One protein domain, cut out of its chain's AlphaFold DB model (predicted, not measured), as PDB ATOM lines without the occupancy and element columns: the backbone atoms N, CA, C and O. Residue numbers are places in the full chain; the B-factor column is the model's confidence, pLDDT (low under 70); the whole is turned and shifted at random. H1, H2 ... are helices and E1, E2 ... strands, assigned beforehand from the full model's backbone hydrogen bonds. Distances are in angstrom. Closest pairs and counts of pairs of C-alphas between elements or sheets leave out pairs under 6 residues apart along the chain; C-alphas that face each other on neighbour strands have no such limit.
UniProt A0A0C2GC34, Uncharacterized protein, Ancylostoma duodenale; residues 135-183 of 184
ATOM      1  N   GLU A 135      12.833   6.103  61.494       88.44
ATOM      2  CA  GLU A 135      12.722   6.470  62.912       88.44
ATOM      3  C   GLU A 135      12.769   5.240  63.828       88.44
ATOM      4  O   GLU A 135      13.438   5.254  64.861       88.44
ATOM      5  N   ARG A 136      12.096   4.143  63.449       87.38
ATOM      6  CA  ARG A 136      12.139   2.885  64.211       87.38
ATOM      7  C   ARG A 136      13.524   2.259  64.223       87.38
ATOM      8  O   ARG A 136      13.906   1.683  65.240       87.38
ATOM      9  N   GLU A 137      14.239   2.305  63.105       90.75
ATOM     10  CA  GLU A 137      15.595   1.768  62.999       90.75
ATOM     11  C   GLU A 137      16.564   2.592  63.857       90.75
ATOM     12  O   GLU A 137      17.284   2.006  64.668       90.75
ATOM     13  N   MET A 138      16.485   3.927  63.810       90.00
ATOM     14  CA  MET A 138      17.251   4.799  64.710       90.00
ATOM     15  C   MET A 138      16.917   4.560  66.185       90.00
ATOM     16  O   MET A 138      17.814   4.418  67.012       90.00
ATOM     17  N   GLU A 139      15.636   4.482  66.548       88.19
ATOM     18  CA  GLU A 139      15.234   4.277  67.943       88.19
ATOM     19  C   GLU A 139      15.661   2.892  68.461       88.19
ATOM     20  O   GLU A 139      16.022   2.737  69.631       88.19
ATOM     21  N   LYS A 140      15.646   1.871  67.594       90.56
ATOM     22  CA  LYS A 140      16.175   0.538  67.905       90.56
ATOM     23  C   LYS A 140      17.681   0.595  68.147       90.56
ATOM     24  O   LYS A 140      18.152  -0.005  69.110       90.56
ATOM     25  N   GLU A 141      18.408   1.324  67.311       94.06
ATOM     26  CA  GLU A 141      19.853   1.488  67.431       94.06
ATOM     27  C   GLU A 141      20.239   2.205  68.728       94.06
ATOM     28  O   GLU A 141      21.065   1.704  69.487       94.06
ATOM     29  N   LEU A 142      19.561   3.305  69.063       93.56
ATOM     30  CA  LEU A 142      19.778   4.025  70.322       93.56
ATOM     31  C   LEU A 142      19.523   3.139  71.548       93.56
ATOM     32  O   LEU A 142      20.271   3.195  72.524       93.56
ATOM     33  N   ARG A 143      18.480   2.298  71.512       90.75
ATOM     34  CA  ARG A 143      18.208   1.337  72.594       90.75
ATOM     35  C   ARG A 143      19.286   0.261  72.692       90.75
ATOM     36  O   ARG A 143      19.621  -0.127  73.808       90.75
ATOM     37  N   ARG A 144      19.821  -0.203  71.559       93.12
ATOM     38  CA  ARG A 144      20.932  -1.164  71.519       93.12
ATOM     39  C   ARG A 144      22.185  -0.561  72.147       93.12
ATOM     40  O   ARG A 144      22.716  -1.132  73.087       93.12
ATOM     41  N   GLN A 145      22.562   0.647  71.736       92.38
ATOM     42  CA  GLN A 145      23.697   1.372  72.313       92.38
ATOM     43  C   GLN A 145      23.532   1.597  73.823       92.38
ATOM     44  O   GLN A 145      24.464   1.359  74.586       92.38
ATOM     45  N   ALA A 146      22.338   1.996  74.278       90.75
ATOM     46  CA  ALA A 146      22.048   2.139  75.707       90.75
ATOM     47  C   ALA A 146      22.239   0.824  76.474       90.75
ATOM     48  O   ALA A 146      22.809   0.814  77.563       90.75
ATOM     49  N   HIS A 147      21.747  -0.281  75.911       90.75
ATOM     50  CA  HIS A 147      21.888  -1.608  76.492       90.75
ATOM     51  C   HIS A 147      23.360  -2.025  76.586       90.75
ATOM     52  O   HIS A 147      23.800  -2.435  77.658       90.75
ATOM     53  N   ASP A 148      24.128  -1.851  75.513       91.81
ATOM     54  CA  ASP A 148      25.539  -2.239  75.458       91.81
ATOM     55  C   ASP A 148      26.388  -1.423  76.439       91.81
ATOM     56  O   ASP A 148      27.222  -1.982  77.151       91.81
ATOM     57  N   LEU A 149      26.140  -0.115  76.562       90.56
ATOM     58  CA  LEU A 149      26.809   0.715  77.568       90.56
ATOM     59  C   LEU A 149      26.458   0.285  78.996       90.56
ATOM     60  O   LEU A 149      27.342   0.211  79.845       90.56
ATOM     61  N   ASN A 150      25.188  -0.022  79.269       91.00
ATOM     62  CA  ASN A 150      24.764  -0.487  80.592       91.00
ATOM     63  C   ASN A 150      25.389  -1.837  80.948       91.00
ATOM     64  O   ASN A 150      25.820  -2.035  82.084       91.00
ATOM     65  N   LEU A 151      25.469  -2.752  79.982       91.12
ATOM     66  CA  LEU A 151      26.059  -4.068  80.177       91.12
ATOM     67  C   LEU A 151      27.573  -3.969  80.410       91.12
ATOM     68  O   LEU A 151      28.072  -4.523  81.386       91.12
ATOM     69  N   ASN A 152      28.278  -3.219  79.559       90.50
ATOM     70  CA  ASN A 152      29.740  -3.171  79.548       90.50
ATOM     71  C   ASN A 152      30.334  -2.243  80.617       90.50
ATOM     72  O   ASN A 152      31.378  -2.559  81.176       90.50
ATOM     73  N   GLN A 153      29.715  -1.088  80.882       87.69
ATOM     74  CA  GLN A 153      30.288  -0.059  81.768       87.69
ATOM     75  C   GLN A 153      29.685  -0.056  83.173       87.69
ATOM     76  O   GLN A 153      30.281   0.497  84.094       87.69
ATOM     77  N   HIS A 154      28.495  -0.634  83.343       84.31
ATOM     78  CA  HIS A 154      27.729  -0.528  84.587       84.31
ATOM     79  C   HIS A 154      27.221  -1.880  85.104       84.31
ATOM     80  O   HIS A 154      26.282  -1.920  85.902       84.31
ATOM     81  N   ASN A 155      27.832  -2.988  84.667       83.12
ATOM     82  CA  ASN A 155      27.513  -4.358  85.090       83.12
ATOM     83  C   ASN A 155      26.011  -4.694  84.971       83.12
ATOM     84  O   ASN A 155      25.440  -5.364  85.828       83.12
ATOM     85  N   GLY A 156      25.347  -4.182  83.931       80.44
ATOM     86  CA  GLY A 156      23.910  -4.362  83.705       80.44
ATOM     87  C   GLY A 156      23.010  -3.356  84.431       80.44
ATOM     88  O   GLY A 156      21.792  -3.383  84.244       80.44
ATOM     89  N   SER A 157      23.569  -2.426  85.211       85.12
ATOM     90  CA  SER A 157      22.790  -1.352  85.834       85.12
ATOM     91  C   SER A 157      22.306  -0.355  84.781       85.12
ATOM     92  O   SER A 157      23.064   0.095  83.922       85.12
ATOM     93  N   LYS A 158      21.023   0.014  84.849       83.69
ATOM     94  CA  LYS A 158      20.360   0.874  83.859       83.69
ATOM     95  C   LYS A 158      20.704   2.354  84.071       83.69
ATOM     96  O   LYS A 158      19.908   3.103  84.629       83.69
ATOM     97  N   VAL A 159      21.888   2.763  83.620       89.19
ATOM     98  CA  VAL A 159      22.400   4.140  83.733       89.19
ATOM     99  C   VAL A 159      22.099   4.958  82.479       89.19
ATOM    100  O   VAL A 159      21.697   6.111  82.589       89.19
ATOM    101  N   TYR A 160      22.241   4.377  81.292       89.75
ATOM    102  CA  TYR A 160      21.937   5.004  80.010       89.75
ATOM    103  C   TYR A 160      20.536   4.619  79.531       89.75
ATOM    104  O   TYR A 160      20.153   3.446  79.536       89.75
ATOM    105  N   VAL A 161      19.760   5.616  79.105       89.56
ATOM    106  CA  VAL A 161      18.374   5.465  78.650       89.56
ATOM    107  C   VAL A 161      18.129   6.358  77.435       89.56
ATOM    108  O   VAL A 161      18.697   7.441  77.308       89.56
ATOM    109  N   VAL A 162      17.252   5.919  76.534       88.94
ATOM    110  CA  VAL A 162      16.806   6.746  75.408       88.94
ATOM    111  C   VAL A 162      15.718   7.712  75.882       88.94
ATOM    112  O   VAL A 162      14.638   7.283  76.297       88.94
ATOM    113  N   TYR A 163      15.975   9.014  75.796       86.31
ATOM    114  CA  TYR A 163      15.030  10.079  76.124       86.31
ATOM    115  C   TYR A 163      14.912  11.055  74.953       86.31
ATOM    116  O   TYR A 163      15.907  11.598  74.490       86.31
ATOM    117  N   ARG A 164      13.682  11.275  74.462       83.50
ATOM    118  CA  ARG A 164      13.381  12.186  73.334       83.50
ATOM    119  C   ARG A 164      14.274  11.970  72.094       83.50
ATOM    120  O   ARG A 164      14.699  12.929  71.465       83.50
ATOM    121  N   GLY A 165      14.553  10.712  71.752       85.25
ATOM    122  CA  GLY A 165      15.376  10.372  70.584       85.25
ATOM    123  C   GLY A 165      16.880  10.556  70.790       85.25
ATOM    124  O   GLY A 165      17.629  10.523  69.823       85.25
ATOM    125  N   GLN A 166      17.335  10.737  72.030       89.12
ATOM    126  CA  GLN A 166      18.749  10.874  72.366       89.12
ATOM    127  C   GLN A 166      19.140   9.885  73.459       89.12
ATOM    128  O   GLN A 166      18.317   9.494  74.290       89.12
ATOM    129  N   LEU A 167      20.408   9.485  73.456       89.88
ATOM    130  CA  LEU A 167      20.992   8.660  74.501       89.88
ATOM    131  C   LEU A 167      21.434   9.557  75.661       89.88
ATOM    132  O   LEU A 167      22.299  10.411  75.491       89.88
ATOM    133  N   VAL A 168      20.823   9.384  76.829       91.31
ATOM    134  CA  VAL A 168      21.023  10.259  77.991       91.31
ATOM    135  C   VAL A 168      21.239   9.399  79.235       91.31
ATOM    136  O   VAL A 168      20.727   8.281  79.325       91.31
ATOM    137  N   LYS A 169      21.995   9.898  80.217       88.38
ATOM    138  CA  LYS A 169      22.063   9.254  81.534       88.38
ATOM    139  C   LYS A 169      20.734   9.443  82.264       88.38
ATOM    140  O   LYS A 169      20.131  10.509  82.205       88.38
ATOM    141  N   ASP A 170      20.272   8.438  82.991       85.25
ATOM    142  CA  ASP A 170      18.991   8.485  83.704       85.25
ATOM    143  C   ASP A 170      18.931   9.646  84.715       85.25
ATOM    144  O   ASP A 170      17.910  10.328  84.834       85.25
ATOM    145  N   ALA A 171      20.065   9.949  85.357       84.62
ATOM    146  CA  ALA A 171      20.228  11.097  86.248       84.62
ATOM    147  C   ALA A 171      20.005  12.451  85.548       84.62
ATOM    148  O   ALA A 171      19.635  13.432  86.195       84.62
ATOM    149  N   ASP A 172      20.191  12.516  84.227       85.25
ATOM    150  CA  ASP A 172      20.087  13.758  83.474       85.25
ATOM    151  C   ASP A 172      18.656  14.124  83.051       85.25
ATOM    152  O   ASP A 172      18.401  15.226  82.557       85.25
ATOM    153  N   ILE A 173      17.687  13.240  83.298       84.69
ATOM    154  CA  ILE A 173      16.295  13.454  82.903       84.69
ATOM    155  C   ILE A 173      15.656  14.534  83.800       84.69
ATOM    156  O   ILE A 173      15.601  14.355  85.018       84.69
ATOM    157  N   PRO A 174      15.062  15.614  83.241       80.00
ATOM    158  CA  PRO A 174      14.569  16.761  84.019       80.00
ATOM    159  C   PRO A 174      13.600  16.409  85.156       80.00
ATOM    160  O   PRO A 174      13.670  16.978  86.241       80.00
ATOM    161  N   LYS A 175      12.711  15.431  84.935       70.44
ATOM    162  CA  LYS A 175      11.759  14.974  85.962       70.44
ATOM    163  C   LYS A 175      12.439  14.254  87.130       70.44
ATOM    164  O   LYS A 175      11.958  14.370  88.250       70.44
ATOM    165  N   ARG A 176      13.541  13.541  86.873       65.88
ATOM    166  CA  ARG A 176      14.346  12.873  87.906       65.88
ATOM    167  C   ARG A 176      15.270  13.865  88.613       65.88
ATOM    168  O   ARG A 176      15.367  13.818  89.833       65.88
ATOM    169  N   LYS A 177      15.833  14.844  87.891       63.06
ATOM    170  CA  LYS A 177      16.546  15.977  88.513       63.06
ATOM    171  C   LYS A 177      15.662  16.718  89.516       63.06
ATOM    172  O   LYS A 177      16.095  16.977  90.631       63.06
ATOM    173  N   ALA A 178      14.407  16.989  89.152       62.00
ATOM    174  CA  ALA A 178      13.460  17.682  90.025       62.00
ATOM    175  C   ALA A 178      13.047  16.873  91.269       62.00
ATOM    176  O   ALA A 178      12.751  17.474  92.297       62.00
ATOM    177  N   SER A 179      13.011  15.535  91.207       61.09
ATOM    178  CA  SER A 179      12.753  14.706  92.395       61.09
ATOM    179  C   SER A 179      13.977  14.588  93.298       61.09
ATOM    180  O   SER A 179      13.825  14.598  94.511       61.09
ATOM    181  N   VAL A 180      15.182  14.515  92.722       59.81
ATOM    182  CA  VAL A 180      16.432  14.500  93.497       59.81
ATOM    183  C   VAL A 180      16.612  15.831  94.225       59.81
ATOM    184  O   VAL A 180      16.835  15.827  95.425       59.81
ATOM    185  N   ALA A 181      16.400  16.961  93.545       60.22
ATOM    186  CA  ALA A 181      16.520  18.296  94.136       60.22
ATOM    187  C   ALA A 181      15.475  18.621  95.224       60.22
ATOM    188  O   ALA A 181      15.649  19.594  95.940       60.22
ATOM    189  N   LYS A 182      14.387  17.846  95.340       54.75
ATOM    190  CA  LYS A 182      13.381  18.005  96.409       54.75
ATOM    191  C   LYS A 182      13.702  17.216  97.679       54.75
ATOM    192  O   LYS A 182      13.040  17.428  98.688       54.75
ATOM    193  N   ASN A 183      14.666  16.301  97.611       49.09
ATOM    194  CA  ASN A 183      15.071  15.449  98.728       49.09
ATOM    195  C   ASN A 183      16.377  15.929  99.390       49.09
ATOM    196  O   ASN A 183      16.973  15.169 100.152       49.09
TER     197      ASN A 183
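This is residues 135 to 183 of the 184 residues of an uncharacterized protein of Ancylostoma duodenale (UniProt A0A0C2GC34). A small two-strand hairpin, E1 and E2, packs beside one long helix, H1, and residues 174 to 179 of a short helix, H2, stick out away from H1. The outline is flat, 37 by 27 by 8 A. The 49 printed residues include H1, E1, E2 and H2, in that order; the two-strand sheet is antiparallel and the class is mixed. The whole is only just loose, close to compact, with a radius of gyration of the C-alphas of 12.0 A.

E1 is residues 160 to 163 and E2 residues 166 to 169. H1, residues 135 to 153, begins at C-alpha 135 (12.722, 6.470, 62.912) and is 26.6 A long. H2, residues 174 to 180, ends at C-alpha 180 (16.432, 14.500, 93.497).

In the hairpin, N 161 and O 168 are within hydrogen-bond range at 2.8 A. The closest C-alphas of H1 and E1 are those of Ala 146 and Tyr 160, 5.2 A. H1 and H2 are apart. Every O i to N i+4 pair in H1 and H2 is within hydrogen-bond range.

The C-alphas farthest apart, Glu 137 and Asn 183, are 38.3 A apart. The printed part has no cut and no long link. Residues 176 to 183 have pLDDT under 70.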